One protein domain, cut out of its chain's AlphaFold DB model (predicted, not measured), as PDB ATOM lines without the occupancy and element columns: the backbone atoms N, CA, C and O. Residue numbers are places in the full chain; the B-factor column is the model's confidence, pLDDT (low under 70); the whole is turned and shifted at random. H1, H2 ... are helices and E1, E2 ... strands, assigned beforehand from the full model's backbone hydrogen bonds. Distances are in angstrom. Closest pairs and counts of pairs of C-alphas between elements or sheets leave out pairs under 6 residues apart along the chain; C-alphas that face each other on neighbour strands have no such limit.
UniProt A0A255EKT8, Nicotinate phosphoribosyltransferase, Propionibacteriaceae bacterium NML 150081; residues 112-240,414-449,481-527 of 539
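What this domain is: This is residues 112 to 240, 414 to 449 and 481 to 527 of the 539 residues of the protein "Nicotinate phosphoribosyltransferase" of Propionibacteriaceae bacterium NML 150081 (UniProt A0A255EKT8). A six-stranded antiparallel sheet, curled and strongly twisted, makes a wall with the long helix H6 and the short helix H5 over one of its faces, and H2 packs side by side with H6. A group of helices, H1, H3 and H4, lies beyond one end of the sheet, while H7 and H8 lie at the other end of the elongated body. The printed part has 212 residues, with eight named helices and six named strands in the order H1 E1 H2 H3 H4 E2 E3 H5 H6 E4 E5 E6 H7 H8, and the sheet runs E5 E4 E1 E3 E2 E6. The class is mixed, helices and strands; the whole is compact, with a radius of gyration of the C-alphas of 18.5 A, and it spans 57 by 37 by 33 A.

How they stand to each other: The inner strands E1, residues 129 to 136, and E3, residues 210 to 215, are antiparallel at 160 degrees, with N 132 and O 212 at 2.9 A. E4, residues 417 to 425, is E1's other neighbour, antiparallel at 156 degrees, with N 135 and O 418 at 2.9 A. The edge strand E5, residues 434 to 436, forms a hairpin with E4, with N 435 and O 424 at 2.8 A. E2, residues 193 to 196, forms a hairpin with E3, with N 195 and O 211 at 2.9 A. The other edge strand, E6, residues 485 to 489, is antiparallel to E2, with N 194 and O 488 at 2.8 A. H6, residues 223 to 240, is on the sheet at a height of 8.6 A, over E1 and only just over E4, on which 3 of its C-alphas fall; it runs along the strands, at 25 degrees to E1 on the local plane. H5, residues 216 to 220, is on the same face, over E1 at a height of 7.5 A. H2, residues 151 to 159, only grazes the sheet. It touches residues 225 to 230 of H6 alone, at a shallow tilt of 20 degrees, opposite ways; the closest C-alphas, of Ala 154 and Leu 226, are 6.1 A apart. H1, residues 112 to 122, touches H5, the closest C-alphas being those of Val 117 and Ala 217, 5.3 A apart. H3, residues 165 to 173, and H4, residues 179 to 187, form a helical hairpin at a shallow tilt of 13 degrees, with the closest C-alphas, of Leu 168 and Leu 182, 6.6 A apart. H1 and H4 only just touch, with 3 pairs of C-alphas within 8 A, the closest being Gln 118 and Thr 181 at 5.8 A. H7, residues 499 to 512, and H8, residues 515 to 518, are apart from each other and not on the sheet. Each O i to N i+4 pair is within hydrogen-bond range in H1, H2, H3, H5, H6 and H7, and 4 of 5 are in H4; H8 is too short for such a pair.

Where its parts are: From first to last C-alpha, E1 measures 23.7 A, E4 24.7 A and E3 16.1 A. H6 measures 25.5 A, H7 20.1 A and H1 15.2 A. H1 begins at C-alpha 112 at (-5.878, 38.913, -32.264). H6 begins at C-alpha 223 at (-16.253, 35.755, -32.668), and H8 ends at C-alpha 518 at (-46.881, 49.662, -34.693).

The domain as a whole: The two C-alphas farthest apart, of Asp 179 and Arg 515, are 57.9 A apart. Residues 241 to 413 are not printed, with 13.6 A between C-alphas 240 and 414; residues 450 to 480 are not printed either, with 21.1 A between C-alphas 449 and 481. Of the links that are printed whole, E1 to H2 and E2 to E3 are long. The mean pLDDT of the printed part is 95.4, and residues 441 to 445 are under 70.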
ATOM      1  N   TYR A 112      -6.014  39.190 -33.693       97.44
ATOM      2  CA  TYR A 112      -5.878  38.913 -32.264       97.44
ATOM      3  C   TYR A 112      -6.567  37.613 -31.827       97.44
ATOM      4  O   TYR A 112      -6.185  37.057 -30.800       97.44
ATOM      5  N   GLU A 113      -7.521  37.091 -32.599       98.06
ATOM      6  CA  GLU A 113      -8.159  35.807 -32.298       98.06
ATOM      7  C   GLU A 113      -7.141  34.664 -32.361       98.06
ATOM      8  O   GLU A 113      -7.044  33.848 -31.442       98.06
ATOM      9  N   LEU A 114      -6.290  34.655 -33.391       98.50
ATOM     10  CA  LEU A 114      -5.277  33.615 -33.572       98.50
ATOM     11  C   LEU A 114      -4.125  33.742 -32.568       98.50
ATOM     12  O   LEU A 114      -3.640  32.734 -32.051       98.50
ATOM     13  N   THR A 115      -3.717  34.965 -32.220       98.06
ATOM     14  CA  THR A 115      -2.660  35.163 -31.214       98.06
ATOM     15  C   THR A 115      -3.146  34.848 -29.797       98.06
ATOM     16  O   THR A 115      -2.368  34.335 -28.988       98.06
ATOM     17  N   MET A 116      -4.436  35.054 -29.493       98.44
ATOM     18  CA  MET A 116      -5.051  34.553 -28.259       98.44
ATOM     19  C   MET A 116      -5.048  33.027 -28.206       98.44
ATOM     20  O   MET A 116      -4.730  32.473 -27.153       98.44
ATOM     21  N   VAL A 117      -5.353  32.343 -29.314       98.50
ATOM     22  CA  VAL A 117      -5.259  30.877 -29.380       98.50
ATOM     23  C   VAL A 117      -3.836  30.416 -29.090       98.50
ATOM     24  O   VAL A 117      -3.653  29.593 -28.196       98.50
ATOM     25  N   GLN A 118      -2.825  30.976 -29.757       98.56
ATOM     26  CA  GLN A 118      -1.426  30.621 -29.497       98.56
ATOM     27  C   GLN A 118      -1.049  30.826 -28.021       98.56
ATOM     28  O   GLN A 118      -0.489  29.933 -27.383       98.56
ATOM     29  N   ALA A 119      -1.403  31.973 -27.435       98.50
ATOM     30  CA  ALA A 119      -1.123  32.252 -26.027       98.50
ATOM     31  C   ALA A 119      -1.858  31.286 -25.076       98.50
ATOM     32  O   ALA A 119      -1.295  30.836 -24.072       98.50
ATOM     33  N   ALA A 120      -3.106  30.929 -25.387       98.19
ATOM     34  CA  ALA A 120      -3.882  29.962 -24.616       98.19
ATOM     35  C   ALA A 120      -3.310  28.542 -24.734       98.19
ATOM     36  O   ALA A 120      -3.309  27.805 -23.749       98.19
ATOM     37  N   ARG A 121      -2.775  28.164 -25.901       97.62
ATOM     38  CA  ARG A 121      -2.079  26.884 -26.102       97.62
ATOM     39  C   ARG A 121      -0.799  26.833 -25.278       97.62
ATOM     40  O   ARG A 121      -0.621  25.912 -24.488       97.62
ATOM     41  N   ALA A 122       0.030  27.873 -25.364       97.69
ATOM     42  CA  ALA A 122       1.280  27.970 -24.611       97.69
ATOM     43  C   ALA A 122       1.075  27.962 -23.083       97.69
ATOM     44  O   ALA A 122       1.933  27.482 -22.344       97.69
ATOM     45  N   SER A 123      -0.058  28.478 -22.599       96.94
ATOM     46  CA  SER A 123      -0.416  28.478 -21.172       96.94
ATOM     47  C   SER A 123      -1.211  27.249 -20.717       96.94
ATOM     48  O   SER A 123      -1.505  27.131 -19.527       96.94
ATOM     49  N   GLY A 124      -1.544  26.326 -21.626       96.00
ATOM     50  CA  GLY A 124      -2.291  25.104 -21.320       96.00
ATOM     51  C   GLY A 124      -3.787  25.316 -21.061       96.00
ATOM     52  O   GLY A 124      -4.425  24.451 -20.473       96.00
ATOM     53  N   THR A 125      -4.365  26.451 -21.468       96.31
ATOM     54  CA  THR A 125      -5.796  26.757 -21.272       96.31
ATOM     55  C   THR A 125      -6.620  26.738 -22.558       96.31
ATOM     56  O   THR A 125      -7.816  27.017 -22.503       96.31
ATOM     57  N   ALA A 126      -6.012  26.438 -23.709       97.25
ATOM     58  CA  ALA A 126      -6.694  26.371 -25.005       97.25
ATOM     59  C   ALA A 126      -7.889  25.407 -25.003       97.25
ATOM     60  O   ALA A 126      -8.959  25.765 -25.493       97.25
ATOM     61  N   ASP A 127      -7.730  24.240 -24.379       96.38
ATOM     62  CA  ASP A 127      -8.744  23.180 -24.364       96.38
ATOM     63  C   ASP A 127      -9.770  23.338 -23.229       96.38
ATOM     64  O   ASP A 127     -10.660  22.507 -23.049       96.38
ATOM     65  N   ARG A 128      -9.692  24.428 -22.452       97.25
ATOM     66  CA  ARG A 128     -10.632  24.665 -21.354       97.25
ATOM     67  C   ARG A 128     -12.045  24.853 -21.901       97.25
ATOM     68  O   ARG A 128     -12.303  25.812 -22.637       97.25
ATOM     69  N   ARG A 129     -12.972  23.995 -21.463       97.50
ATOM     70  CA  ARG A 129     -14.407  24.112 -21.767       97.50
ATOM     71  C   ARG A 129     -14.913  25.510 -21.423       97.50
ATOM     72  O   ARG A 129     -14.719  25.998 -20.307       97.50
ATOM     73  N   SER A 130     -15.539  26.146 -22.398       97.94
ATOM     74  CA  SER A 130     -15.898  27.557 -22.394       97.94
ATOM     75  C   SER A 130     -17.265  27.756 -23.038       97.94
ATOM     76  O   SER A 130     -17.621  27.068 -23.994       97.94
ATOM     77  N   VAL A 131     -18.017  28.717 -22.509       98.44
ATOM     78  CA  VAL A 131     -19.326  29.130 -23.019       98.44
ATOM     79  C   VAL A 131     -19.241  30.590 -23.423       98.44
ATOM     80  O   VAL A 131     -18.998  31.460 -22.580       98.44
ATOM     81  N   PHE A 132     -19.470  30.855 -24.702       98.69
ATOM     82  CA  PHE A 132     -19.583  32.198 -25.245       98.69
ATOM     83  C   PHE A 132     -21.023  32.499 -25.643       98.69
ATOM     84  O   PHE A 132     -21.756  31.618 -26.082       98.69
ATOM     85  N   GLU A 133     -21.424  33.758 -25.518       98.31
ATOM     86  CA  GLU A 133     -22.758  34.210 -25.899       98.31
ATOM     87  C   GLU A 133     -22.705  35.437 -26.799       98.31
ATOM     88  O   GLU A 133     -21.983  36.396 -26.506       98.31
ATOM     89  N   LEU A 134     -23.525  35.422 -27.852       98.62
ATOM     90  CA  LEU A 134     -23.807  36.559 -28.718       98.62
ATOM     91  C   LEU A 134     -25.130  37.206 -28.301       98.62
ATOM     92  O   LEU A 134     -26.174  36.559 -28.322       98.62
ATOM     93  N   PHE A 135     -25.110  38.491 -27.953       97.75
ATOM     94  CA  PHE A 135     -26.314  39.220 -27.546       97.75
ATOM     95  C   PHE A 135     -26.228  40.718 -27.848       97.75
ATOM     96  O   PHE A 135     -25.145  41.304 -27.934       97.75
ATOM     97  N   ALA A 136     -27.382  41.377 -27.965       95.69
ATOM     98  CA  ALA A 136     -27.466  42.832 -28.063       95.69
ATOM     99  C   ALA A 136     -27.565  43.465 -26.668       95.69
ATOM    100  O   ALA A 136     -28.394  43.063 -25.858       95.69
ATOM    101  N   ARG A 137     -26.773  44.505 -26.378       91.50
ATOM    102  CA  ARG A 137     -26.888  45.235 -25.092       91.50
ATOM    103  C   ARG A 137     -28.060  46.209 -25.039       91.50
ATOM    104  O   ARG A 137     -28.504  46.583 -23.963       91.50
ATOM    105  N   ARG A 138     -28.477  46.692 -26.203       93.31
ATOM    106  CA  ARG A 138     -29.547  47.667 -26.409       93.31
ATOM    107  C   ARG A 138     -30.047  47.531 -27.838       93.31
ATOM    108  O   ARG A 138     -29.310  47.041 -28.693       93.31
ATOM    109  N   LEU A 139     -31.250  48.017 -28.099       95.12
ATOM    110  CA  LEU A 139     -31.701  48.250 -29.466       95.12
ATOM    111  C   LEU A 139     -31.209  49.626 -29.946       95.12
ATOM    112  O   LEU A 139     -30.934  50.501 -29.117       95.12
ATOM    113  N   PRO A 140     -31.100  49.848 -31.267       92.81
ATOM    114  CA  PRO A 140     -30.975  51.193 -31.815       92.81
ATOM    115  C   PRO A 140     -32.070  52.125 -31.280       92.81
ATOM    116  O   PRO A 140     -33.209  51.701 -31.073       92.81
ATOM    117  N   THR A 141     -31.727  53.396 -31.062       88.56
ATOM    118  CA  THR A 141     -32.615  54.382 -30.433       88.56
ATOM    119  C   THR A 141     -33.986  54.425 -31.105       88.56
ATOM    120  O   THR A 141     -34.098  54.617 -32.313       88.56
ATOM    121  N   GLY A 142     -35.043  54.284 -30.305       87.94
ATOM    122  CA  GLY A 142     -36.424  54.341 -30.774       87.94
ATOM    123  C   GLY A 142     -36.979  53.026 -31.326       87.94
ATOM    124  O   GLY A 142     -38.171  52.988 -31.639       87.94
ATOM    125  N   ARG A 143     -36.171  51.960 -31.432       92.69
ATOM    126  CA  ARG A 143     -36.650  50.627 -31.815       92.69
ATOM    127  C   ARG A 143     -37.233  49.881 -30.627       92.69
ATOM    128  O   ARG A 143     -36.714  49.905 -29.519       92.69
ATOM    129  N   ARG A 144     -38.304  49.154 -30.927       96.25
ATOM    130  CA  ARG A 144     -39.118  48.416 -29.961       96.25
ATOM    131  C   ARG A 144     -38.771  46.937 -29.867       96.25
ATOM    132  O   ARG A 144     -39.105  46.312 -28.874       96.25
ATOM    133  N   TYR A 145     -38.143  46.394 -30.898       97.94
ATOM    134  CA  TYR A 145     -37.688  45.011 -31.003       97.94
ATOM    135  C   TYR A 145     -36.593  44.948 -32.081       97.94
ATOM    136  O   TYR A 145     -36.475  45.871 -32.899       97.94
ATOM    137  N   GLY A 146     -35.788  43.891 -32.070       98.12
ATOM    138  CA  GLY A 146     -34.949  43.495 -33.200       98.12
ATOM    139  C   GLY A 146     -35.464  42.208 -33.843       98.12
ATOM    140  O   GLY A 146     -36.357  41.563 -33.299       98.12
ATOM    141  N   VAL A 147     -34.915  41.840 -34.996       98.75
ATOM    142  CA  VAL A 147     -35.186  40.572 -35.689       98.75
ATOM    143  C   VAL A 147     -33.866  39.850 -35.908       98.75
ATOM    144  O   VAL A 147     -32.931  40.450 -36.434       98.75
ATOM    145  N   VAL A 148     -33.793  38.589 -35.491       98.81
ATOM    146  CA  VAL A 148     -32.629  37.727 -35.702       98.81
ATOM    147  C   VAL A 148     -32.560  37.355 -37.176       98.81
ATOM    148  O   VAL A 148     -33.505  36.792 -37.728       98.81
ATOM    149  N   ALA A 149     -31.437  37.653 -37.819       98.69
ATOM    150  CA  ALA A 149     -31.139  37.197 -39.167       98.69
ATOM    151  C   ALA A 149     -29.651  36.878 -39.326       98.69
ATOM    152  O   ALA A 149     -28.812  37.330 -38.544       98.69
ATOM    153  N   GLY A 150     -29.344  36.076 -40.342       98.06
ATOM    154  CA  GLY A 150     -27.998  35.604 -40.652       98.06
ATOM    155  C   GLY A 150     -27.679  34.204 -40.122       98.06
ATOM    156  O   GLY A 150     -26.576  33.727 -40.364       98.06
ATOM    157  N   VAL A 151     -28.620  33.507 -39.469       98.62
ATOM    158  CA  VAL A 151     -28.395  32.162 -38.896       98.62
ATOM    159  C   VAL A 151     -27.926  31.177 -39.967       98.62
ATOM    160  O   VAL A 151     -26.874  30.559 -39.815       98.62
ATOM    161  N   GLY A 152     -28.639  31.083 -41.096       97.19
ATOM    162  CA  GLY A 152     -28.242  30.188 -42.190       97.19
ATOM    163  C   GLY A 152     -26.855  30.511 -42.763       97.19
ATOM    164  O   GLY A 152     -26.074  29.602 -43.040       97.19
ATOM    165  N   ARG A 153     -26.510  31.803 -42.877       97.56
ATOM    166  CA  ARG A 153     -25.176  32.245 -43.324       97.56
ATOM    167  C   ARG A 153     -24.091  31.943 -42.296       97.56
ATOM    168  O   ARG A 153     -22.989  31.573 -42.679       97.56
ATOM    169  N   ALA A 154     -24.389  32.086 -41.008       98.44
ATOM    170  CA  ALA A 154     -23.468  31.756 -39.930       98.44
ATOM    171  C   ALA A 154     -23.155  30.255 -39.910       98.44
ATOM    172  O   ALA A 154     -21.995  29.880 -39.781       98.44
ATOM    173  N   LEU A 155     -24.162  29.399 -40.110       98.38
ATOM    174  CA  LEU A 155     -23.974  27.951 -40.215       98.38
ATOM    175  C   LEU A 155     -23.089  27.567 -41.409       98.38
ATOM    176  O   LEU A 155     -22.149  26.793 -41.247       98.38
ATOM    177  N   GLU A 156     -23.339  28.149 -42.584       96.69
ATOM    178  CA  GLU A 156     -22.478  27.970 -43.762       96.69
ATOM    179  C   GLU A 156     -21.046  28.466 -43.497       96.69
ATOM    180  O   GLU A 156     -20.073  27.807 -43.861       96.69
ATOM    181  N   ALA A 157     -20.899  29.599 -42.805       97.75
ATOM    182  CA  ALA A 157     -19.593  30.128 -42.444       97.75
ATOM    183  C   ALA A 157     -18.843  29.219 -41.461       97.75
ATOM    184  O   ALA A 157     -17.646  29.037 -41.641       97.75
ATOM    185  N   ILE A 158     -19.514  28.618 -40.473       98.00
ATOM    186  CA  ILE A 158     -18.913  27.657 -39.528       98.00
ATOM    187  C   ILE A 158     -18.466  26.377 -40.251       98.00
ATOM    188  O   ILE A 158     -17.381  25.850 -39.978       98.00
ATOM    189  N   GLU A 159     -19.273  25.877 -41.190       96.62
ATOM    190  CA  GLU A 159     -18.934  24.704 -42.005       96.62
ATOM    191  C   GLU A 159     -17.650  24.926 -42.810       96.62
ATOM    192  O   GLU A 159     -16.763  24.067 -42.829       96.62
ATOM    193  N   ASN A 160     -17.538  26.112 -43.412       97.00
ATOM    194  CA  ASN A 160     -16.423  26.525 -44.258       97.00
ATOM    195  C   ASN A 160     -15.252  27.142 -43.476       97.00
ATOM    196  O   ASN A 160     -14.237  27.497 -44.080       97.00
ATOM    197  N   PHE A 161     -15.338  27.232 -42.142       97.88
ATOM    198  CA  PHE A 161     -14.269  27.779 -41.303       97.88
ATOM    199  C   PHE A 161     -13.135  26.762 -41.180       97.88
ATOM    200  O   PHE A 161     -13.102  25.929 -40.268       97.88
ATOM    201  N   ARG A 162     -12.258  26.750 -42.183       97.00
ATOM    202  CA  ARG A 162     -11.245  25.717 -42.421       97.00
ATOM    203  C   ARG A 162      -9.935  26.356 -42.853       97.00
ATOM    204  O   ARG A 162      -9.914  27.066 -43.847       97.00
ATOM    205  N   PHE A 163      -8.836  26.078 -42.166       97.81
ATOM    206  CA  PHE A 163      -7.525  26.560 -42.601       97.81
ATOM    207  C   PHE A 163      -6.956  25.575 -43.624       97.81
ATOM    208  O   PHE A 163      -6.407  24.533 -43.263       97.81
ATOM    209  N   GLY A 164      -7.177  25.862 -44.907       96.44
ATOM    210  CA  GLY A 164      -6.555  25.143 -46.007       96.44
ATOM    211  C   GLY A 164      -5.113  25.597 -46.217       96.44
ATOM    212  O   GLY A 164      -4.607  26.484 -45.530       96.44
ATOM    213  N   GLN A 165      -4.438  24.989 -47.195       97.25
ATOM    214  CA  GLN A 165      -3.050  25.338 -47.503       97.25
ATOM    215  C   GLN A 165      -2.857  26.838 -47.806       97.25
ATOM    216  O   GLN A 165      -1.929  27.409 -47.241       97.25
ATOM    217  N   PRO A 166      -3.722  27.515 -48.596       97.25
ATOM    218  CA  PRO A 166      -3.558  28.945 -48.860       97.25
ATOM    219  C   PRO A 166      -3.633  29.809 -47.596       97.25
ATOM    220  O   PRO A 166      -2.852  30.750 -47.447       97.25
ATOM    221  N   GLU A 167      -4.544  29.489 -46.672       98.12
ATOM    222  CA  GLU A 167      -4.668  30.217 -45.409       98.12
ATOM    223  C   GLU A 167      -3.447  29.980 -44.512       98.12
ATOM    224  O   GLU A 167      -2.902  30.932 -43.955       98.12
ATOM    225  N   LEU A 168      -2.983  28.732 -44.402       98.50
ATOM    226  CA  LEU A 168      -1.810  28.371 -43.598       98.50
ATOM    227  C   LEU A 168      -0.521  28.990 -44.149       98.50
ATOM    228  O   LEU A 168       0.258  29.542 -43.373       98.50
ATOM    229  N   ASP A 169      -0.323  28.958 -45.469       98.19
ATOM    230  CA  ASP A 169       0.833  29.567 -46.136       98.19
ATOM    231  C   ASP A 169       0.887  31.072 -45.865       98.19
ATOM    232  O   ASP A 169       1.952  31.613 -45.566       98.19
ATOM    233  N   PHE A 170      -0.261  31.758 -45.920       98.25
ATOM    234  CA  PHE A 170      -0.346  33.176 -45.582       98.25
ATOM    235  C   PHE A 170       0.047  33.434 -44.122       98.25
ATOM    236  O   PHE A 170       0.864  34.319 -43.855       98.25
ATOM    237  N   LEU A 171      -0.512  32.671 -43.179       98.50
ATOM    238  CA  LEU A 171      -0.221  32.834 -41.754       98.50
ATOM    239  C   LEU A 171       1.258  32.567 -41.447       98.50
ATOM    240  O   LEU A 171       1.868  33.333 -40.700       98.50
ATOM    241  N   GLN A 172       1.843  31.536 -42.064       98.38
ATOM    242  CA  GLN A 172       3.254  31.187 -41.917       98.38
ATOM    243  C   GLN A 172       4.172  32.246 -42.535       98.38
ATOM    244  O   GLN A 172       5.102  32.714 -41.880       98.38
ATOM    245  N   ALA A 173       3.909  32.663 -43.777       98.25
ATOM    246  CA  ALA A 173       4.735  33.638 -44.491       98.25
ATOM    247  C   ALA A 173       4.775  35.006 -43.796       98.25
ATOM    248  O   ALA A 173       5.756  35.737 -43.933       98.25
ATOM    249  N   ASN A 174       3.722  35.344 -43.051       98.25
ATOM    250  CA  ASN A 174       3.616  36.592 -42.301       98.25
ATOM    251  C   ASN A 174       3.914  36.426 -40.801       98.25
ATOM    252  O   ASN A 174       3.730  37.384 -40.051       98.25
ATOM    253  N   SER A 175       4.366  35.245 -40.360       97.62
ATOM    254  CA  SER A 175       4.676  34.940 -38.954       97.62
ATOM    255  C   SER A 175       3.551  35.339 -37.989       97.62
ATOM    256  O   SER A 175       3.809  35.885 -36.917       97.62
ATOM    257  N   VAL A 176       2.295  35.115 -38.393       98.00
ATOM    258  CA  VAL A 176       1.112  35.497 -37.602       98.00
ATOM    259  C   VAL A 176       1.019  34.651 -36.335       98.00
ATOM    260  O   VAL A 176       0.699  35.168 -35.267       98.00
ATOM    261  N   VAL A 177       1.322  33.357 -36.461       98.19
ATOM    262  CA  VAL A 177       1.374  32.394 -35.359       98.19
ATOM    263  C   VAL A 177       2.543  31.419 -35.531       98.19
ATOM    264  O   VAL A 177       3.139  31.339 -36.605       98.19
ATOM    265  N   ASP A 178       2.888  30.698 -34.465       98.12
ATOM    266  CA  ASP A 178       3.953  29.693 -34.449       98.12
ATOM    267  C   ASP A 178       3.573  28.364 -35.131       98.12
ATOM    268  O   ASP A 178       2.410  28.093 -35.431       98.12
ATOM    269  N   ASP A 179       4.581  27.517 -35.371       98.19
ATOM    270  CA  ASP A 179       4.415  26.235 -36.067       98.19
ATOM    271  C   ASP A 179       3.466  25.266 -35.332       98.19
ATOM    272  O   ASP A 179       2.733  24.518 -35.980       98.19
ATOM    273  N   ASP A 180       3.435  25.281 -33.990       97.62
ATOM    274  CA  ASP A 180       2.501  24.450 -33.207       97.62
ATOM    275  C   ASP A 180       1.050  24.891 -33.428       97.62
ATOM    276  O   ASP A 180       0.154  24.071 -33.654       97.62
ATOM    277  N   THR A 181       0.816  26.202 -33.428       98.44
ATOM    278  CA  THR A 181      -0.503  26.772 -33.685       98.44
ATOM    279  C   THR A 181      -0.919  26.542 -35.134       98.44
ATOM    280  O   THR A 181      -2.059  26.148 -35.366       98.44
ATOM    281  N   LEU A 182      -0.017  26.687 -36.113       98.62
ATOM    282  CA  LEU A 182      -0.286  26.331 -37.517       98.62
ATOM    283  C   LEU A 182      -0.684  24.859 -37.665       98.62
ATOM    284  O   LEU A 182      -1.650  24.544 -38.365       98.62
ATOM    285  N   GLN A 183       0.017  23.956 -36.975       98.25
ATOM    286  CA  GLN A 183      -0.309  22.534 -36.988       98.25
ATOM    287  C   GLN A 183      -1.715  22.279 -36.432       98.25
ATOM    288  O   GLN A 183      -2.473  21.511 -37.029       98.25
ATOM    289  N   TRP A 184      -2.097  22.945 -35.341       98.31
ATOM    290  CA  TRP A 184      -3.459  22.865 -34.811       98.31
ATOM    291  C   TRP A 184      -4.500  23.435 -35.784       98.31
ATOM    292  O   TRP A 184      -5.500  22.771 -36.062       98.31
ATOM    293  N   LEU A 185      -4.248  24.613 -36.366       98.50
ATOM    294  CA  LEU A 185      -5.144  25.252 -37.338       98.50
ATOM    295  C   LEU A 185      -5.389  24.352 -38.556       98.50
ATOM    296  O   LEU A 185      -6.528  24.237 -39.008       98.50
ATOM    297  N   SER A 186      -4.364  23.640 -39.036       98.25
ATOM    298  CA  SER A 186      -4.491  22.704 -40.166       98.25
ATOM    299  C   SER A 186      -5.487  21.562 -39.914       98.25
ATOM    300  O   SER A 186      -6.088  21.022 -40.845       98.25
ATOM    301  N   GLN A 187      -5.688  21.208 -38.645       97.31
ATOM    302  CA  GLN A 187      -6.602  20.156 -38.203       97.31
ATOM    303  C   GLN A 187      -7.933  20.712 -37.692       97.31
ATOM    304  O   GLN A 187      -8.854  19.936 -37.434       97.31
ATOM    305  N   TYR A 188      -8.056  22.036 -37.572       97.69
ATOM    306  CA  TYR A 188      -9.200  22.682 -36.956       97.69
ATOM    307  C   TYR A 188     -10.517  22.271 -37.621       97.69
ATOM    308  O   TYR A 188     -10.724  22.401 -38.836       97.69
ATOM    309  N   ARG A 189     -11.437  21.808 -36.782       96.69
ATOM    310  CA  ARG A 189     -12.860  21.632 -37.045       96.69
ATOM    311  C   ARG A 189     -13.565  22.001 -35.754       96.69
ATOM    312  O   ARG A 189     -13.162  21.513 -34.709       96.69
ATOM    313  N   PHE A 190     -14.606  22.824 -35.834       98.31
ATOM    314  CA  PHE A 190     -15.430  23.082 -34.661       98.31
ATOM    315  C   PHE A 190     -16.116  21.778 -34.235       98.31
ATOM    316  O   PHE A 190     -16.872  21.207 -35.022       98.31
ATOM    317  N   SER A 191     -15.827  21.306 -33.025       97.88
ATOM    318  CA  SER A 191     -16.388  20.076 -32.447       97.88
ATOM    319  C   SER A 191     -17.421  20.331 -31.345       97.88
ATOM    320  O   SER A 191     -18.028  19.394 -30.833       97.88
ATOM    321  N   GLY A 192     -17.634  21.599 -30.991       98.00
ATOM    322  CA  GLY A 192     -18.567  22.015 -29.953       98.00
ATOM    323  C   GLY A 192     -20.038  22.014 -30.379       98.00
ATOM    324  O   GLY A 192     -20.412  21.569 -31.465       98.00
ATOM    325  N   SER A 193     -20.881  22.578 -29.520       98.75
ATOM    326  CA  SER A 193     -22.320  22.725 -29.746       98.75
ATOM    327  C   SER A 193     -22.732  24.194 -29.729       98.75
ATOM    328  O   SER A 193     -22.152  25.017 -29.021       98.75
ATOM    329  N   ILE A 194     -23.727  24.540 -30.543       98.88
ATOM    330  CA  ILE A 194     -24.254  25.898 -30.669       98.88
ATOM    331  C   ILE A 194     -25.770  25.850 -30.578       98.88
ATOM    332  O   ILE A 194     -26.418  25.116 -31.324       98.88
ATOM    333  N   TRP A 195     -26.332  26.702 -29.727       98.81
ATOM    334  CA  TRP A 195     -27.759  26.993 -29.666       98.81
ATOM    335  C   TRP A 195     -27.998  28.441 -30.051       98.81
ATOM    336  O   TRP A 195     -27.146  29.294 -29.819       98.81
ATOM    337  N   GLY A 196     -29.157  28.750 -30.604       98.44
ATOM    338  CA  GLY A 196     -29.497  30.129 -30.905       98.44
ATOM    339  C   GLY A 196     -30.960  30.314 -31.231       98.44
ATOM    340  O   GLY A 196     -31.721  29.356 -31.355       98.44
ATOM    341  N   TYR A 197     -31.340  31.573 -31.364       98.62
ATOM    342  CA  TYR A 197     -32.677  31.939 -31.798       98.62
ATOM    343  C   TYR A 197     -32.865  31.522 -33.258       98.62
ATOM    344  O   TYR A 197     -31.962  31.689 -34.082       98.62
ATOM    345  N   GLY A 198     -34.046  30.996 -33.586       98.12
ATOM    346  CA  GLY A 198     -34.399  30.688 -34.973       98.12
ATOM    347  C   GLY A 198     -34.391  31.944 -35.847       98.12
ATOM    348  O   GLY A 198     -34.715  33.039 -35.382       98.12
ATOM    349  N   GLU A 199     -34.050  31.811 -37.126       98.56
ATOM    350  CA  GLU A 199     -34.012  32.968 -38.018       98.56
ATOM    351  C   GLU A 199     -35.415  33.564 -38.203       98.56
ATOM    352  O   GLU A 199     -36.405  32.841 -38.304       98.56
ATOM    353  N   GLY A 200     -35.519  34.891 -38.197       98.56
ATOM    354  CA  GLY A 200     -36.790  35.613 -38.192       98.56
ATOM    355  C   GLY A 200     -37.385  35.853 -36.800       98.56
ATOM    356  O   GLY A 200     -38.278  36.688 -36.677       98.56
ATOM    357  N   GLU A 201     -36.890  35.204 -35.743       98.69
ATOM    358  CA  GLU A 201     -37.355  35.440 -34.370       98.69
ATOM    359  C   GLU A 201     -37.109  36.896 -33.938       98.69
ATOM    360  O   GLU A 201     -36.074  37.499 -34.243       98.69
ATOM    361  N   THR A 202     -38.063  37.490 -33.224       98.62
ATOM    362  CA  THR A 202     -37.889  38.821 -32.639       98.62
ATOM    363  C   THR A 202     -37.058  38.722 -31.367       98.62
ATOM    364  O   THR A 202     -37.195  37.766 -30.609       98.62
ATOM    365  N   TYR A 203     -36.203  39.707 -31.100       98.44
ATOM    366  CA  TYR A 203     -35.339  39.689 -29.920       98.44
ATOM    367  C   TYR A 203     -35.311  41.015 -29.168       98.44
ATOM    368  O   TYR A 203     -35.570  42.090 -29.734       98.44
ATOM    369  N   PHE A 204     -34.913  40.932 -27.897       97.94
ATOM    370  CA  PHE A 204     -34.788  42.065 -26.994       97.94
ATOM    371  C   PHE A 204     -33.387  42.133 -26.359       97.94
ATOM    372  O   PHE A 204     -32.611  41.173 -26.400       97.94
ATOM    373  N   PRO A 205     -32.980  43.310 -25.846       95.94
ATOM    374  CA  PRO A 205     -31.664  43.478 -25.242       95.94
ATOM    375  C   PRO A 205     -31.406  42.516 -24.083       95.94
ATOM    376  O   PRO A 205     -32.257  42.322 -23.225       95.94
ATOM    377  N   GLY A 206     -30.193  41.976 -24.014       94.06
ATOM    378  CA  GLY A 206     -29.763  41.052 -22.967       94.06
ATOM    379  C   GLY A 206     -30.043  39.580 -23.262       94.06
ATOM    380  O   GLY A 206     -29.507  38.731 -22.562       94.06
ATOM    381  N   SER A 207     -30.812  39.264 -24.297       96.12
ATOM    382  CA  SER A 207     -31.163  37.880 -24.607       96.12
ATOM    383  C   SER A 207     -30.038  37.139 -25.339       96.12
ATOM    384  O   SER A 207     -29.392  37.739 -26.205       96.12
ATOM    385  N   PRO A 208     -29.776  35.858 -25.010       97.06
ATOM    386  CA  PRO A 208     -28.685  35.077 -25.589       97.06
ATOM    387  C   PRO A 208     -29.064  34.594 -26.997       97.06
ATOM    388  O   PRO A 208     -29.587  33.499 -27.173       97.06
ATOM    389  N   LEU A 209     -28.823  35.420 -28.014       98.50
ATOM    390  CA  LEU A 209     -29.216  35.122 -29.401       98.50
ATOM    391  C   LEU A 209     -28.442  33.940 -29.988       98.50
ATOM    392  O   LEU A 209     -28.962  33.226 -30.842       98.50
ATOM    393  N   LEU A 210     -27.208  33.748 -29.524       98.69
ATOM    394  CA  LEU A 210     -26.372  32.596 -29.824       98.69
ATOM    395  C   LEU A 210     -25.615  32.193 -28.563       98.69
ATOM    396  O   LEU A 210     -25.099  33.057 -27.853       98.69
ATOM    397  N   VAL A 211     -25.492  30.896 -28.327       98.81
ATOM    398  CA  VAL A 211     -24.687  30.304 -27.265       98.81
ATOM    399  C   VAL A 211     -23.768  29.267 -27.890       98.81
ATOM    400  O   VAL A 211     -24.248  28.318 -28.500       98.81
ATOM    401  N   VAL A 212     -22.459  29.461 -27.754       98.81
ATOM    402  CA  VAL A 212     -21.415  28.602 -28.318       98.81
ATOM    403  C   VAL A 212     -20.683  27.918 -27.173       98.81
ATOM    404  O   VAL A 212     -20.067  28.581 -26.336       98.81
ATOM    405  N   GLU A 213     -20.742  26.594 -27.142       98.44
ATOM    406  CA  GLU A 213     -20.055  25.756 -26.166       98.44
ATOM    407  C   GLU A 213     -18.994  24.908 -26.858       98.44
ATOM    408  O   GLU A 213     -19.274  24.223 -27.838       98.44
ATOM    409  N   GLY A 214     -17.772  24.937 -26.339       97.62
ATOM    410  CA  GLY A 214     -16.640  24.186 -26.877       97.62
ATOM    411  C   GLY A 214     -15.387  24.427 -26.045       97.62
ATOM    412  O   GLY A 214     -15.471  24.873 -24.898       97.62
ATOM    413  N   THR A 215     -14.214  24.162 -26.608       97.75
ATOM    414  CA  THR A 215     -12.959  24.633 -26.009       97.75
ATOM    415  C   THR A 215     -12.794  26.145 -26.199       97.75
ATOM    416  O   THR A 215     -13.414  26.744 -27.082       97.75
ATOM    417  N   PHE A 216     -11.950  26.788 -25.385       98.31
ATOM    418  CA  PHE A 216     -11.621  28.203 -25.577       98.31
ATOM    419  C   PHE A 216     -11.076  28.453 -26.989       98.31
ATOM    420  O   PHE A 216     -11.546  29.366 -27.663       98.31
ATOM    421  N   ALA A 217     -10.130  27.627 -27.444       98.12
ATOM    422  CA  ALA A 217      -9.485  27.805 -28.740       98.12
ATOM    423  C   ALA A 217     -10.459  27.673 -29.919       98.12
ATOM    424  O   ALA A 217     -10.360  28.440 -30.874       98.12
ATOM    425  N   GLU A 218     -11.418  26.747 -29.854       98.06
ATOM    426  CA  GLU A 218     -12.412  26.595 -30.919       98.06
ATOM    427  C   GLU A 218     -13.476  27.694 -30.908       98.06
ATOM    428  O   GLU A 218     -13.869  28.185 -31.963       98.06
ATOM    429  N   ALA A 219     -13.967  28.076 -29.728       98.25
ATOM    430  CA  ALA A 219     -15.093  28.997 -29.626       98.25
ATOM    431  C   ALA A 219     -14.690  30.463 -29.836       98.25
ATOM    432  O   ALA A 219     -15.518  31.257 -30.286       98.25
ATOM    433  N   VAL A 220     -13.449  30.840 -29.508       98.50
ATOM    434  CA  VAL A 220     -12.999  32.238 -29.581       98.50
ATOM    435  C   VAL A 220     -12.823  32.708 -31.029       98.50
ATOM    436  O   VAL A 220     -13.327  33.765 -31.393       98.50
ATOM    437  N   ILE A 221     -12.256  31.874 -31.907       98.19
ATOM    438  CA  ILE A 221     -11.940  32.263 -33.295       98.19
ATOM    439  C   ILE A 221     -13.167  32.490 -34.186       98.19
ATOM    440  O   ILE A 221     -13.043  33.034 -35.285       98.19
ATOM    441  N   LEU A 222     -14.350  32.086 -33.717       98.50
ATOM    442  CA  LEU A 222     -15.624  32.316 -34.392       98.50
ATOM    443  C   LEU A 222     -16.210  33.714 -34.108       98.50
ATOM    444  O   LEU A 222     -17.145  34.113 -34.806       98.50
ATOM    445  N   GLU A 223     -15.693  34.466 -33.122       98.69
ATOM    446  CA  GLU A 223     -16.253  35.755 -32.668       98.69
ATOM    447  C   GLU A 223     -16.470  36.732 -33.833       98.69
ATOM    448  O   GLU A 223     -17.601  37.172 -34.066       98.69
ATOM    449  N   THR A 224     -15.419  37.043 -34.597       98.69
ATOM    450  CA  THR A 224     -15.470  38.053 -35.665       98.69
ATOM    451  C   THR A 224     -16.481  37.700 -36.759       98.69
ATOM    452  O   THR A 224     -17.320  38.533 -37.114       98.69
ATOM    453  N   VAL A 225     -16.447  36.469 -37.286       98.38
ATOM    454  CA  VAL A 225     -17.320  36.069 -38.405       98.38
ATOM    455  C   VAL A 225     -18.787  36.012 -37.977       98.38
ATOM    456  O   VAL A 225     -19.662  36.496 -38.700       98.38
ATOM    457  N   LEU A 226     -19.067  35.504 -36.770       98.75
ATOM    458  CA  LEU A 226     -20.420  35.458 -36.222       98.75
ATOM    459  C   LEU A 226     -20.951  36.867 -35.965       98.75
ATOM    460  O   LEU A 226     -22.071  37.180 -36.368       98.75
ATOM    461  N   LEU A 227     -20.151  37.749 -35.358       98.75
ATOM    462  CA  LEU A 227     -20.556  39.133 -35.129       98.75
ATOM    463  C   LEU A 227     -20.796  39.891 -36.427       98.75
ATOM    464  O   LEU A 227     -21.762  40.650 -36.484       98.75
ATOM    465  N   SER A 228     -19.954  39.700 -37.442       98.12
ATOM    466  CA  SER A 228     -20.108  40.342 -38.748       98.12
ATOM    467  C   SER A 228     -21.455  39.985 -39.384       98.12
ATOM    468  O   SER A 228     -22.242  40.874 -39.717       98.12
ATOM    469  N   ILE A 229     -21.774  38.688 -39.446       98.69
ATOM    470  CA  ILE A 229     -23.019  38.180 -40.036       98.69
ATOM    471  C   ILE A 229     -24.240  38.626 -39.223       98.69
ATOM    472  O   ILE A 229     -25.139  39.263 -39.766       98.69
ATOM    473  N   TYR A 230     -24.275  38.334 -37.918       98.75
ATOM    474  CA  TYR A 230     -25.457  38.615 -37.099       98.75
ATOM    475  C   TYR A 230     -25.746  40.113 -36.988       98.75
ATOM    476  O   TYR A 230     -26.913  40.504 -37.029       98.75
ATOM    477  N   ASN A 231     -24.722  40.968 -36.864       98.44
ATOM    478  CA  ASN A 231     -24.949  42.406 -36.730       98.44
ATOM    479  C   ASN A 231     -25.564  43.026 -37.980       98.44
ATOM    480  O   ASN A 231     -26.487  43.830 -37.838       98.44
ATOM    481  N   TYR A 232     -25.034  42.706 -39.161       98.62
ATOM    482  CA  TYR A 232     -25.500  43.303 -40.407       98.62
ATOM    483  C   TYR A 232     -26.867  42.741 -40.812       98.62
ATOM    484  O   TYR A 232     -27.815  43.500 -41.019       98.62
ATOM    485  N   ASP A 233     -27.014  41.417 -40.830       98.75
ATOM    486  CA  ASP A 233     -28.239  40.771 -41.304       98.75
ATOM    487  C   ASP A 233     -29.418  41.116 -40.395       98.75
ATOM    488  O   ASP A 233     -30.489  41.487 -40.879       98.75
ATOM    489  N   SER A 234     -29.213  41.087 -39.073       98.81
ATOM    490  CA  SER A 234     -30.253  41.468 -38.111       98.81
ATOM    491  C   SER A 234     -30.594  42.958 -38.191       98.81
ATOM    492  O   SER A 234     -31.746  43.336 -37.963       98.81
ATOM    493  N   ALA A 235     -29.640  43.830 -38.540       98.44
ATOM    494  CA  ALA A 235     -29.903  45.257 -38.718       98.44
ATOM    495  C   ALA A 235     -30.831  45.511 -39.914       98.44
ATOM    496  O   ALA A 235     -31.823  46.238 -39.769       98.44
ATOM    497  N   VAL A 236     -30.552  44.859 -41.048       98.75
ATOM    498  CA  VAL A 236     -31.387  44.905 -42.257       98.75
ATOM    499  C   VAL A 236     -32.755  44.277 -41.995       98.75
ATOM    500  O   VAL A 236     -33.772  44.917 -42.259       98.75
ATOM    501  N   ALA A 237     -32.816  43.079 -41.406       98.81
ATOM    502  CA  ALA A 237     -34.080  42.404 -41.098       98.81
ATOM    503  C   ALA A 237     -34.956  43.217 -40.130       98.81
ATOM    504  O   ALA A 237     -36.172  43.311 -40.307       98.81
ATOM    505  N   SER A 238     -34.352  43.875 -39.138       98.44
ATOM    506  CA  SER A 238     -35.074  44.748 -38.204       98.44
ATOM    507  C   SER A 238     -35.655  45.990 -38.892       98.44
ATOM    508  O   SER A 238     -36.772  46.402 -38.571       98.44
ATOM    509  N   ALA A 239     -34.925  46.592 -39.839       98.00
ATOM    510  CA  ALA A 239     -35.434  47.698 -40.652       98.00
ATOM    511  C   ALA A 239     -36.570  47.223 -41.569       98.00
ATOM    512  O   ALA A 239     -37.675  47.770 -41.525       98.00
ATOM    513  N   ALA A 240     -36.344  46.131 -42.300       98.50
ATOM    514  CA  ALA A 240     -37.323  45.515 -43.183       98.50
ATOM    515  C   ALA A 240     -38.623  45.145 -42.455       98.50
ATOM    516  O   ALA A 240     -39.708  45.442 -42.945       98.50
ATOM    517  N   THR A 414     -25.760  48.351 -37.869       95.06
ATOM    518  CA  THR A 414     -25.370  47.258 -36.980       95.06
ATOM    519  C   THR A 414     -26.301  47.205 -35.775       95.06
ATOM    520  O   THR A 414     -26.691  48.239 -35.221       95.06
ATOM    521  N   CYS A 415     -26.609  45.997 -35.310       94.69
ATOM    522  CA  CYS A 415     -27.344  45.783 -34.064       94.69
ATOM    523  C   CYS A 415     -26.497  45.982 -32.795       94.69
ATOM    524  O   CYS A 415     -27.028  45.867 -31.688       94.69
ATOM    525  N   SER A 416     -25.202  46.310 -32.921       91.56
ATOM    526  CA  SER A 416     -24.270  46.474 -31.792       91.56
ATOM    527  C   SER A 416     -24.233  45.258 -30.851       91.56
ATOM    528  O   SER A 416     -24.065  45.400 -29.631       91.56
ATOM    529  N   MET A 417     -24.428  44.066 -31.416       97.12
ATOM    530  CA  MET A 417     -24.292  42.790 -30.731       97.12
ATOM    531  C   MET A 417     -22.838  42.562 -30.330       97.12
ATOM    532  O   MET A 417     -21.907  43.095 -30.938       97.12
ATOM    533  N   VAL A 418     -22.651  41.776 -29.281       97.06
ATOM    534  CA  VAL A 418     -21.340  41.385 -28.770       97.06
ATOM    535  C   VAL A 418     -21.294  39.904 -28.486       97.06
ATOM    536  O   VAL A 418     -22.304  39.341 -28.089       97.06
ATOM    537  N   TYR A 419     -20.106  39.327 -28.625       98.19
ATOM    538  CA  TYR A 419     -19.802  37.938 -28.320       98.19
ATOM    539  C   TYR A 419     -18.907  37.896 -27.083       98.19
ATOM    540  O   TYR A 419     -17.937  38.651 -27.009       98.19
ATOM    541  N   LYS A 420     -19.263  37.158 -26.033       97.31
ATOM    542  CA  LYS A 420     -18.532  37.217 -24.756       97.31
ATOM    543  C   LYS A 420     -18.454  35.856 -24.089       97.31
ATOM    544  O   LYS A 420     -19.466  35.181 -23.991       97.31
ATOM    545  N   LEU A 421     -17.281  35.520 -23.548       97.44
ATOM    546  CA  LEU A 421     -17.126  34.415 -22.605       97.44
ATOM    547  C   LEU A 421     -17.946  34.719 -21.344       97.44
ATOM    548  O   LEU A 421     -17.713  35.738 -20.687       97.44
ATOM    549  N   VAL A 422     -18.890  33.840 -21.017       96.81
ATOM    550  CA  VAL A 422     -19.793  33.984 -19.863       96.81
ATOM    551  C   VAL A 422     -19.614  32.880 -18.834       96.81
ATOM    552  O   VAL A 422     -19.942  33.088 -17.671       96.81
ATOM    553  N   ALA A 423     -19.069  31.726 -19.213       96.81
ATOM    554  CA  ALA A 423     -18.724  30.669 -18.273       96.81
ATOM    555  C   ALA A 423     -17.524  29.862 -18.773       96.81
ATOM    556  O   ALA A 423     -17.274  29.790 -19.976       96.81
ATOM    557  N   ARG A 424     -16.778  29.251 -17.854       96.62
ATOM    558  CA  ARG A 424     -15.670  28.332 -18.165       96.62
ATOM    559  C   ARG A 424     -15.601  27.216 -17.131       96.62
ATOM    560  O   ARG A 424     -15.992  27.434 -15.990       96.62
ATOM    561  N   ALA A 425     -15.063  26.057 -17.482       96.75
ATOM    562  CA  ALA A 425     -14.877  24.972 -16.524       96.75
ATOM    563  C   ALA A 425     -13.835  25.313 -15.441       96.75
ATOM    564  O   ALA A 425     -12.831  25.980 -15.711       96.75
ATOM    565  N   GLN A 426     -14.076  24.834 -14.215       93.38
ATOM    566  CA  GLN A 426     -13.151  24.957 -13.073       93.38
ATOM    567  C   GLN A 426     -11.976  23.963 -13.113       93.38
ATOM    568  O   GLN A 426     -11.045  24.086 -12.320       93.38
ATOM    569  N   GLY A 427     -12.001  22.998 -14.031       89.81
ATOM    570  CA  GLY A 427     -10.959  21.993 -14.223       89.81
ATOM    571  C   GLY A 427     -11.052  21.350 -15.605       89.81
ATOM    572  O   GLY A 427     -11.914  21.727 -16.400       89.81
ATOM    573  N   ASP A 428     -10.170  20.388 -15.865       86.31
ATOM    574  CA  ASP A 428     -10.005  19.775 -17.193       86.31
ATOM    575  C   ASP A 428     -10.862  18.511 -17.385       86.31
ATOM    576  O   ASP A 428     -10.956  17.977 -18.488       86.31
ATOM    577  N   GLU A 429     -11.515  18.037 -16.319       88.62
ATOM    578  CA  GLU A 429     -12.421  16.889 -16.383       88.62
ATOM    579  C   GLU A 429     -13.641  17.194 -17.277       88.62
ATOM    580  O   GLU A 429     -14.190  18.302 -17.200       88.62
ATOM    581  N   PRO A 430     -14.138  16.224 -18.071       81.69
ATOM    582  CA  PRO A 430     -15.262  16.438 -18.985       81.69
ATOM    583  C   PRO A 430     -16.509  17.023 -18.317       81.69
ATOM    584  O   PRO A 430     -17.145  17.903 -18.892       81.69
ATOM    585  N   ASP A 431     -16.794  16.621 -17.076       85.94
ATOM    586  CA  ASP A 431     -17.968  17.045 -16.303       85.94
ATOM    587  C   ASP A 431     -17.654  18.145 -15.276       85.94
ATOM    588  O   ASP A 431     -18.453  18.413 -14.376       85.94
ATOM    589  N   ALA A 432     -16.489  18.797 -15.380       92.06
ATOM    590  CA  ALA A 432     -16.126  19.875 -14.469       92.06
ATOM    591  C   ALA A 432     -17.209  20.976 -14.464       92.06
ATOM    592  O   ALA A 432     -17.693  21.376 -15.535       92.06
ATOM    593  N   PRO A 433     -17.592  21.483 -13.276       93.62
ATOM    594  CA  PRO A 433     -18.621  22.503 -13.160       93.62
ATOM    595  C   PRO A 433     -18.177  23.796 -13.847       93.62
ATOM    596  O   PRO A 433     -16.995  24.165 -13.839       93.62
ATOM    597  N   LEU A 434     -19.145  24.495 -14.436       93.94
ATOM    598  CA  LEU A 434     -18.928  25.791 -15.064       93.94
ATOM    599  C   LEU A 434     -18.931  26.901 -14.007       93.94
ATOM    600  O   LEU A 434     -19.885  27.060 -13.252       93.94
ATOM    601  N   GLU A 435     -17.876  27.708 -13.998       94.75
ATOM    602  CA  GLU A 435     -17.772  28.952 -13.243       94.75
ATOM    603  C   GLU A 435     -18.301  30.118 -14.097       94.75
ATOM    604  O   GLU A 435     -17.757  30.374 -15.181       94.75
ATOM    605  N   PRO A 436     -19.322  30.861 -13.631       94.06
ATOM    606  CA  PRO A 436     -19.745  32.111 -14.250       94.06
ATOM    607  C   PRO A 436     -18.612  33.144 -14.274       94.06
ATOM    608  O   PRO A 436     -17.978  33.426 -13.259       94.06
ATOM    609  N   VAL A 437     -18.388  33.769 -15.427       92.81
ATOM    610  CA  VAL A 437     -17.393  34.832 -15.601       92.81
ATOM    611  C   VAL A 437     -18.028  36.063 -16.229       92.81
ATOM    612  O   VAL A 437     -18.921  35.983 -17.067       92.81
ATOM    613  N   ALA A 438     -17.558  37.235 -15.813       86.81
ATOM    614  CA  ALA A 438     -18.047  38.504 -16.322       86.81
ATOM    615  C   ALA A 438     -16.935  39.549 -16.332       86.81
ATOM    616  O   ALA A 438     -16.136  39.658 -15.398       86.81
ATOM    617  N   LYS A 439     -16.924  40.387 -17.372       78.44
ATOM    618  CA  LYS A 439     -16.090  41.587 -17.388       78.44
ATOM    619  C   LYS A 439     -16.695  42.623 -16.440       78.44
ATOM    620  O   LYS A 439     -17.783  43.136 -16.696       78.44
ATOM    621  N   LYS A 440     -15.961  42.993 -15.388       70.31
ATOM    622  CA  LYS A 440     -16.308  44.153 -14.554       70.31
ATOM    623  C   LYS A 440     -15.972  45.435 -15.317       70.31
ATOM    624  O   LYS A 440     -14.816  45.685 -15.644       70.31
ATOM    625  N   SER A 441     -16.979  46.249 -15.613       64.75
ATOM    626  CA  SER A 441     -16.786  47.622 -16.081       64.75
ATOM    627  C   SER A 441     -17.877  48.517 -15.503       64.75
ATOM    628  O   SER A 441     -19.003  48.067 -15.320       64.75
ATOM    629  N   THR A 442     -17.549  49.775 -15.213       51.34
ATOM    630  CA  THR A 442     -18.435  50.744 -14.539       51.34
ATOM    631  C   THR A 442     -19.704  51.093 -15.322       51.34
ATOM    632  O   THR A 442     -20.617  51.673 -14.745       51.34
ATOM    633  N   SER A 443     -19.789  50.749 -16.613       52.12
ATOM    634  CA  SER A 443     -20.907  51.125 -17.495       52.12
ATOM    635  C   SER A 443     -21.493  49.984 -18.338       52.12
ATOM    636  O   SER A 443     -22.462  50.206 -19.062       52.12
ATOM    637  N   LYS A 444     -20.924  48.769 -18.287       58.09
ATOM    638  CA  LYS A 444     -21.372  47.601 -19.071       58.09
ATOM    639  C   LYS A 444     -21.122  46.311 -18.286       58.09
ATOM    640  O   LYS A 444     -20.103  45.648 -18.490       58.09
ATOM    641  N   THR A 445     -22.029  45.966 -17.380       64.88
ATOM    642  CA  THR A 445     -21.983  44.683 -16.669       64.88
ATOM    643  C   THR A 445     -22.539  43.591 -17.583       64.88
ATOM    644  O   THR A 445     -23.706  43.639 -17.961       64.88
ATOM    645  N   THR A 446     -21.702  42.632 -17.984       78.69
ATOM    646  CA  THR A 446     -22.172  41.373 -18.585       78.69
ATOM    647  C   THR A 446     -22.616  40.445 -17.458       78.69
ATOM    648  O   THR A 446     -21.894  40.316 -16.472       78.69
ATOM    649  N   VAL A 447     -23.774  39.797 -17.591       87.94
ATOM    650  CA  VAL A 447     -24.211  38.752 -16.655       87.94
ATOM    651  C   VAL A 447     -23.486  37.452 -17.013       87.94
ATOM    652  O   VAL A 447     -23.543  37.018 -18.165       87.94
ATOM    653  N   GLY A 448     -22.755  36.873 -16.060       92.00
ATOM    654  CA  GLY A 448     -22.047  35.603 -16.248       92.00
ATOM    655  C   GLY A 448     -22.983  34.394 -16.180       92.00
ATOM    656  O   GLY A 448     -24.136  34.514 -15.782       92.00
ATOM    657  N   GLY A 449     -22.464  33.226 -16.542       93.94
ATOM    658  CA  GLY A 449     -23.174  31.952 -16.538       93.94
ATOM    659  C   GLY A 449     -23.833  31.634 -17.879       93.94
ATOM    660  O   GLY A 449     -24.150  32.536 -18.658       93.94
ATOM    661  N   ARG A 481     -42.767  29.752 -24.770       94.69
ATOM    662  CA  ARG A 481     -41.951  29.162 -25.844       94.69
ATOM    663  C   ARG A 481     -40.466  29.208 -25.543       94.69
ATOM    664  O   ARG A 481     -39.916  30.275 -25.288       94.69
ATOM    665  N   GLU A 482     -39.789  28.079 -25.692       95.69
ATOM    666  CA  GLU A 482     -38.326  28.044 -25.704       95.69
ATOM    667  C   GLU A 482     -37.783  28.781 -26.934       95.69
ATOM    668  O   GLU A 482     -38.314  28.651 -28.040       95.69
ATOM    669  N   LEU A 483     -36.729  29.573 -26.737       97.56
ATOM    670  CA  LEU A 483     -36.155  30.410 -27.795       97.56
ATOM    671  C   LEU A 483     -34.831  29.872 -28.342       97.56
ATOM    672  O   LEU A 483     -34.445  30.226 -29.452       97.56
ATOM    673  N   LEU A 484     -34.142  29.009 -27.591       98.19
ATOM    674  CA  LEU A 484     -32.870  28.418 -28.000       98.19
ATOM    675  C   LEU A 484     -33.091  27.101 -28.743       98.19
ATOM    676  O   LEU A 484     -33.377  26.071 -28.139       98.19
ATOM    677  N   LEU A 485     -32.892  27.127 -30.056       97.75
ATOM    678  CA  LEU A 485     -32.902  25.946 -30.911       97.75
ATOM    679  C   LEU A 485     -31.475  25.401 -31.070       97.75
ATOM    680  O   LEU A 485     -30.531  26.194 -31.142       97.75
ATOM    681  N   PRO A 486     -31.284  24.072 -31.152       98.38
ATOM    682  CA  PRO A 486     -29.985  23.509 -31.498       98.38
ATOM    683  C   PRO A 486     -29.632  23.882 -32.945       98.38
ATOM    684  O   PRO A 486     -30.394  23.624 -33.876       98.38
ATOM    685  N   LEU A 487     -28.465  24.495 -33.131       98.62
ATOM    686  CA  LEU A 487     -27.950  24.922 -34.434       98.62
ATOM    687  C   LEU A 487     -26.784  24.040 -34.890       98.62
ATOM    688  O   LEU A 487     -26.732  23.622 -36.050       98.62
ATOM    689  N   VAL A 488     -25.888  23.718 -33.959       98.81
ATOM    690  CA  VAL A 488     -24.783  22.771 -34.129       98.81
ATOM    691  C   VAL A 488     -24.775  21.839 -32.923       98.81
ATOM    692  O   VAL A 488     -24.895  22.305 -31.795       98.81
ATOM    693  N   GLN A 489     -24.624  20.542 -33.155       98.50
ATOM    694  CA  GLN A 489     -24.494  19.540 -32.107       98.50
ATOM    695  C   GLN A 489     -23.240  18.714 -32.368       98.50
ATOM    696  O   GLN A 489     -23.134  18.069 -33.411       98.50
ATOM    697  N   ASP A 490     -22.290  18.766 -31.437       97.44
ATOM    698  CA  ASP A 490     -21.023  18.025 -31.492       97.44
ATOM    699  C   ASP A 490     -20.287  18.201 -32.842       97.44
ATOM    700  O   ASP A 490     -19.847  17.251 -33.491       97.44
ATOM    701  N   GLY A 491     -20.232  19.449 -33.319       97.31
ATOM    702  CA  GLY A 491     -19.634  19.851 -34.595       97.31
ATOM    703  C   GLY A 491     -20.500  19.623 -35.840       97.31
ATOM    704  O   GLY A 491     -20.163  20.124 -36.916       97.31
ATOM    705  N   ALA A 492     -21.629  18.918 -35.731       98.25
ATOM    706  CA  ALA A 492     -22.554  18.687 -36.838       98.25
ATOM    707  C   ALA A 492     -23.630  19.778 -36.910       98.25
ATOM    708  O   ALA A 492     -24.302  20.080 -35.927       98.25
ATOM    709  N   ILE A 493     -23.839  20.358 -38.093       98.31
ATOM    710  CA  ILE A 493     -24.898  21.352 -38.302       98.31
ATOM    711  C   ILE A 493     -26.261  20.652 -38.321       98.31
ATOM    712  O   ILE A 493     -26.520  19.826 -39.195       98.31
ATOM    713  N   VAL A 494     -27.145  21.034 -37.396       98.06
ATOM    714  CA  VAL A 494     -28.500  20.470 -37.244       98.06
ATOM    715  C   VAL A 494     -29.614  21.510 -37.413       98.06
ATOM    716  O   VAL A 494     -30.757  21.136 -37.645       98.06
ATOM    717  N   GLY A 495     -29.289  22.806 -37.360       96.00
ATOM    718  CA  GLY A 495     -30.261  23.906 -37.446       96.00
ATOM    719  C   GLY A 495     -30.459  24.508 -38.838       96.00
ATOM    720  O   GLY A 495     -30.869  25.663 -38.933       96.00
ATOM    721  N   ARG A 496     -30.124  23.795 -39.924       95.19
ATOM    722  CA  ARG A 496     -30.424  24.281 -41.284       95.19
ATOM    723  C   ARG A 496     -31.930  24.297 -41.503       95.19
ATOM    724  O   ARG A 496     -32.606  23.305 -41.247       95.19
ATOM    725  N   GLU A 497     -32.423  25.394 -42.057       94.00
ATOM    726  CA  GLU A 497     -33.829  25.552 -42.404       94.00
ATOM    727  C   GLU A 497     -34.008  26.275 -43.736       94.00
ATOM    728  O   GLU A 497     -33.131  27.016 -44.192       94.00
ATOM    729  N   ASP A 498     -35.173  26.069 -44.345       93.50
ATOM    730  CA  ASP A 498     -35.581  26.795 -45.540       93.50
ATOM    731  C   ASP A 498     -35.896  28.260 -45.208       93.50
ATOM    732  O   ASP A 498     -36.458  28.581 -44.158       93.50
ATOM    733  N   LEU A 499     -35.617  29.172 -46.146       94.25
ATOM    734  CA  LEU A 499     -35.925  30.596 -45.961       94.25
ATOM    735  C   LEU A 499     -37.418  30.878 -45.744       94.25
ATOM    736  O   LEU A 499     -37.760  31.885 -45.127       94.25
ATOM    737  N   SER A 500     -38.308  30.026 -46.259       95.94
ATOM    738  CA  SER A 500     -39.745  30.116 -45.986       95.94
ATOM    739  C   SER A 500     -40.051  29.892 -44.507       95.94
ATOM    740  O   SER A 500     -40.804  30.671 -43.938       95.94
ATOM    741  N   ALA A 501     -39.405  28.918 -43.858       97.50
ATOM    742  CA  ALA A 501     -39.585  28.659 -42.430       97.50
ATOM    743  C   ALA A 501     -39.138  29.858 -41.578       97.50
ATOM    744  O   ALA A 501     -39.854  30.271 -40.666       97.50
ATOM    745  N   ALA A 502     -38.007  30.481 -41.929       98.19
ATOM    746  CA  ALA A 502     -37.543  31.710 -41.286       98.19
ATOM    747  C   ALA A 502     -38.527  32.882 -41.467       98.19
ATOM    748  O   ALA A 502     -38.810  33.631 -40.530       98.19
ATOM    749  N   ARG A 503     -39.094  33.031 -42.671       98.38
ATOM    750  CA  ARG A 503     -40.103  34.056 -42.972       98.38
ATOM    751  C   ARG A 503     -41.410  33.827 -42.210       98.38
ATOM    752  O   ARG A 503     -41.993  34.781 -41.694       98.38
ATOM    753  N   ASP A 504     -41.867  32.585 -42.120       98.38
ATOM    754  CA  ASP A 504     -43.080  32.225 -41.385       98.38
ATOM    755  C   ASP A 504     -42.882  32.449 -39.880       98.38
ATOM    756  O   ASP A 504     -43.746  33.029 -39.216       98.38
ATOM    757  N   ARG A 505     -41.698  32.100 -39.351       98.25
ATOM    758  CA  ARG A 505     -41.309  32.413 -37.970       98.25
ATOM    759  C   ARG A 505     -41.314  33.911 -37.706       98.25
ATOM    760  O   ARG A 505     -41.844  34.325 -36.680       98.25
ATOM    761  N   HIS A 506     -40.780  34.722 -38.620       98.69
ATOM    762  CA  HIS A 506     -40.825  36.182 -38.498       98.69
ATOM    763  C   HIS A 506     -42.250  36.713 -38.385       98.69
ATOM    764  O   HIS A 506     -42.542  37.518 -37.497       98.69
ATOM    765  N   GLN A 507     -43.153  36.240 -39.243       98.19
ATOM    766  CA  GLN A 507     -44.552  36.658 -39.199       98.19
ATOM    767  C   GLN A 507     -45.218  36.269 -37.878       98.19
ATOM    768  O   GLN A 507     -45.874  37.118 -37.270       98.19
ATOM    769  N   ALA A 508     -45.017  35.030 -37.422       97.88
ATOM    770  CA  ALA A 508     -45.564  34.532 -36.162       97.88
ATOM    771  C   ALA A 508     -45.006  35.304 -34.956       97.88
ATOM    772  O   ALA A 508     -45.768  35.906 -34.204       97.88
ATOM    773  N   SER A 509     -43.681  35.391 -34.836       98.19
ATOM    774  CA  SER A 509     -43.002  36.079 -33.735       98.19
ATOM    775  C   SER A 509     -43.368  37.565 -33.658       98.19
ATOM    776  O   SER A 509     -43.628  38.100 -32.582       98.19
ATOM    777  N   ARG A 510     -43.474  38.259 -34.801       97.94
ATOM    778  CA  ARG A 510     -43.918  39.661 -34.821       97.94
ATOM    779  C   ARG A 510     -45.384  39.813 -34.405       97.94
ATOM    780  O   ARG A 510     -45.725  40.833 -33.810       97.94
ATOM    781  N   ALA A 511     -46.244  38.851 -34.741       97.00
ATOM    782  CA  ALA A 511     -47.664  38.874 -34.384       97.00
ATOM    783  C   ALA A 511     -47.907  38.652 -32.882       97.00
ATOM    784  O   ALA A 511     -48.889  39.173 -32.354       97.00
ATOM    785  N   GLU A 512     -47.002  37.944 -32.201       96.38
ATOM    786  CA  GLU A 512     -47.018  37.754 -30.743       96.38
ATOM    787  C   GLU A 512     -46.716  39.061 -29.983       96.38
ATOM    788  O   GLU A 512     -47.072  39.202 -28.816       96.38
ATOM    789  N   LEU A 513     -46.072  40.054 -30.606       97.88
ATOM    790  CA  LEU A 513     -45.652  41.262 -29.896       97.88
ATOM    791  C   LEU A 513     -46.816  42.214 -29.555       97.88
ATOM    792  O   LEU A 513     -47.775  42.354 -30.324       97.88
ATOM    793  N   PRO A 514     -46.706  42.991 -28.457       97.44
ATOM    794  CA  PRO A 514     -47.692  44.009 -28.120       97.44
ATOM    795  C   PRO A 514     -47.928  44.995 -29.267       97.44
ATOM    796  O   PRO A 514     -46.984  45.490 -29.882       97.44
ATOM    797  N   ARG A 515     -49.184  45.422 -29.471       94.62
ATOM    798  CA  ARG A 515     -49.586  46.391 -30.525       94.62
ATOM    799  C   ARG A 515     -48.762  47.683 -30.556       94.62
ATOM    800  O   ARG A 515     -48.733  48.384 -31.565       94.62
ATOM    801  N   ALA A 516     -48.090  48.008 -29.453       95.19
ATOM    802  CA  ALA A 516     -47.141  49.105 -29.369       95.19
ATOM    803  C   ALA A 516     -46.024  49.039 -30.429       95.19
ATOM    804  O   ALA A 516     -45.486  50.094 -30.756       95.19
ATOM    805  N   ILE A 517     -45.714  47.874 -31.016       95.00
ATOM    806  CA  ILE A 517     -44.740  47.756 -32.116       95.00
ATOM    807  C   ILE A 517     -45.106  48.573 -33.361       95.00
ATOM    808  O   ILE A 517     -44.212  48.976 -34.097       95.00
ATOM    809  N   ALA A 518     -46.397  48.853 -33.576       91.88
ATOM    810  CA  ALA A 518     -46.881  49.662 -34.693       91.88
ATOM    811  C   ALA A 518     -46.844  51.173 -34.402       91.88
ATOM    812  O   ALA A 518     -47.152  51.983 -35.275       91.88
ATOM    813  N   LYS A 519     -46.488  51.585 -33.177       90.94
ATOM    814  CA  LYS A 519     -46.345  53.006 -32.853       90.94
ATOM    815  C   LYS A 519     -45.116  53.557 -33.556       90.94
ATOM    816  O   LYS A 519     -44.000  53.143 -33.248       90.94
ATOM    817  N   MET A 520     -45.342  54.556 -34.403       81.06
ATOM    818  CA  MET A 520     -44.270  55.285 -35.064       81.06
ATOM    819  C   MET A 520     -43.385  56.001 -34.044       81.06
ATOM    820  O   MET A 520     -42.185  55.817 -34.077       81.06
ATOM    821  N   SER A 521     -43.942  56.722 -33.064       87.38
ATOM    822  CA  SER A 521     -43.147  57.445 -32.054       87.38
ATOM    823  C   SER A 521     -42.017  56.595 -31.454       87.38
ATOM    824  O   SER A 521     -42.272  55.460 -31.021       87.38
ATOM    825  N   ARG A 522     -40.817  57.186 -31.347       86.00
ATOM    826  CA  ARG A 522     -39.657  56.579 -30.674       86.00
ATOM    827  C   ARG A 522     -40.075  55.980 -29.330       86.00
ATOM    828  O   ARG A 522     -40.890  56.558 -28.609       86.00
ATOM    829  N   GLY A 523     -39.535  54.818 -28.993       86.88
ATOM    830  CA  GLY A 523     -39.744  54.231 -27.679       86.88
ATOM    831  C   GLY A 523     -38.744  53.142 -27.345       86.88
ATOM    832  O   GLY A 523     -37.840  52.854 -28.122       86.88
ATOM    833  N   GLU A 524     -38.965  52.571 -26.171       92.69
ATOM    834  CA  GLU A 524     -38.175  51.494 -25.587       92.69
ATOM    835  C   GLU A 524     -38.623  50.110 -26.094       92.69
ATOM    836  O   GLU A 524     -39.710  50.004 -26.691       92.69
ATOM    837  N   PRO A 525     -37.816  49.056 -25.847       96.19
ATOM    838  CA  PRO A 525     -38.227  47.663 -25.997       96.19
ATOM    839  C   PRO A 525     -39.667  47.412 -25.520       96.19
ATOM    840  O   PRO A 525     -40.051  47.866 -24.443       96.19
ATOM    841  N   VAL A 526     -40.488  46.734 -26.332       97.06
ATOM    842  CA  VAL A 526     -41.919  46.536 -26.003       97.06
ATOM    843  C   VAL A 526     -42.166  45.504 -24.918       97.06
ATOM    844  O   VAL A 526     -43.229  45.556 -24.304       97.06
ATOM    845  N   ILE A 527     -41.203  44.618 -24.675       97.31
ATOM    846  CA  ILE A 527     -41.204  43.696 -23.544       97.31
ATOM    847  C   ILE A 527     -39.838  43.765 -22.842       97.31
ATOM    848  O   ILE A 527     -38.826  44.032 -23.504       97.31
TER     849      ILE A 527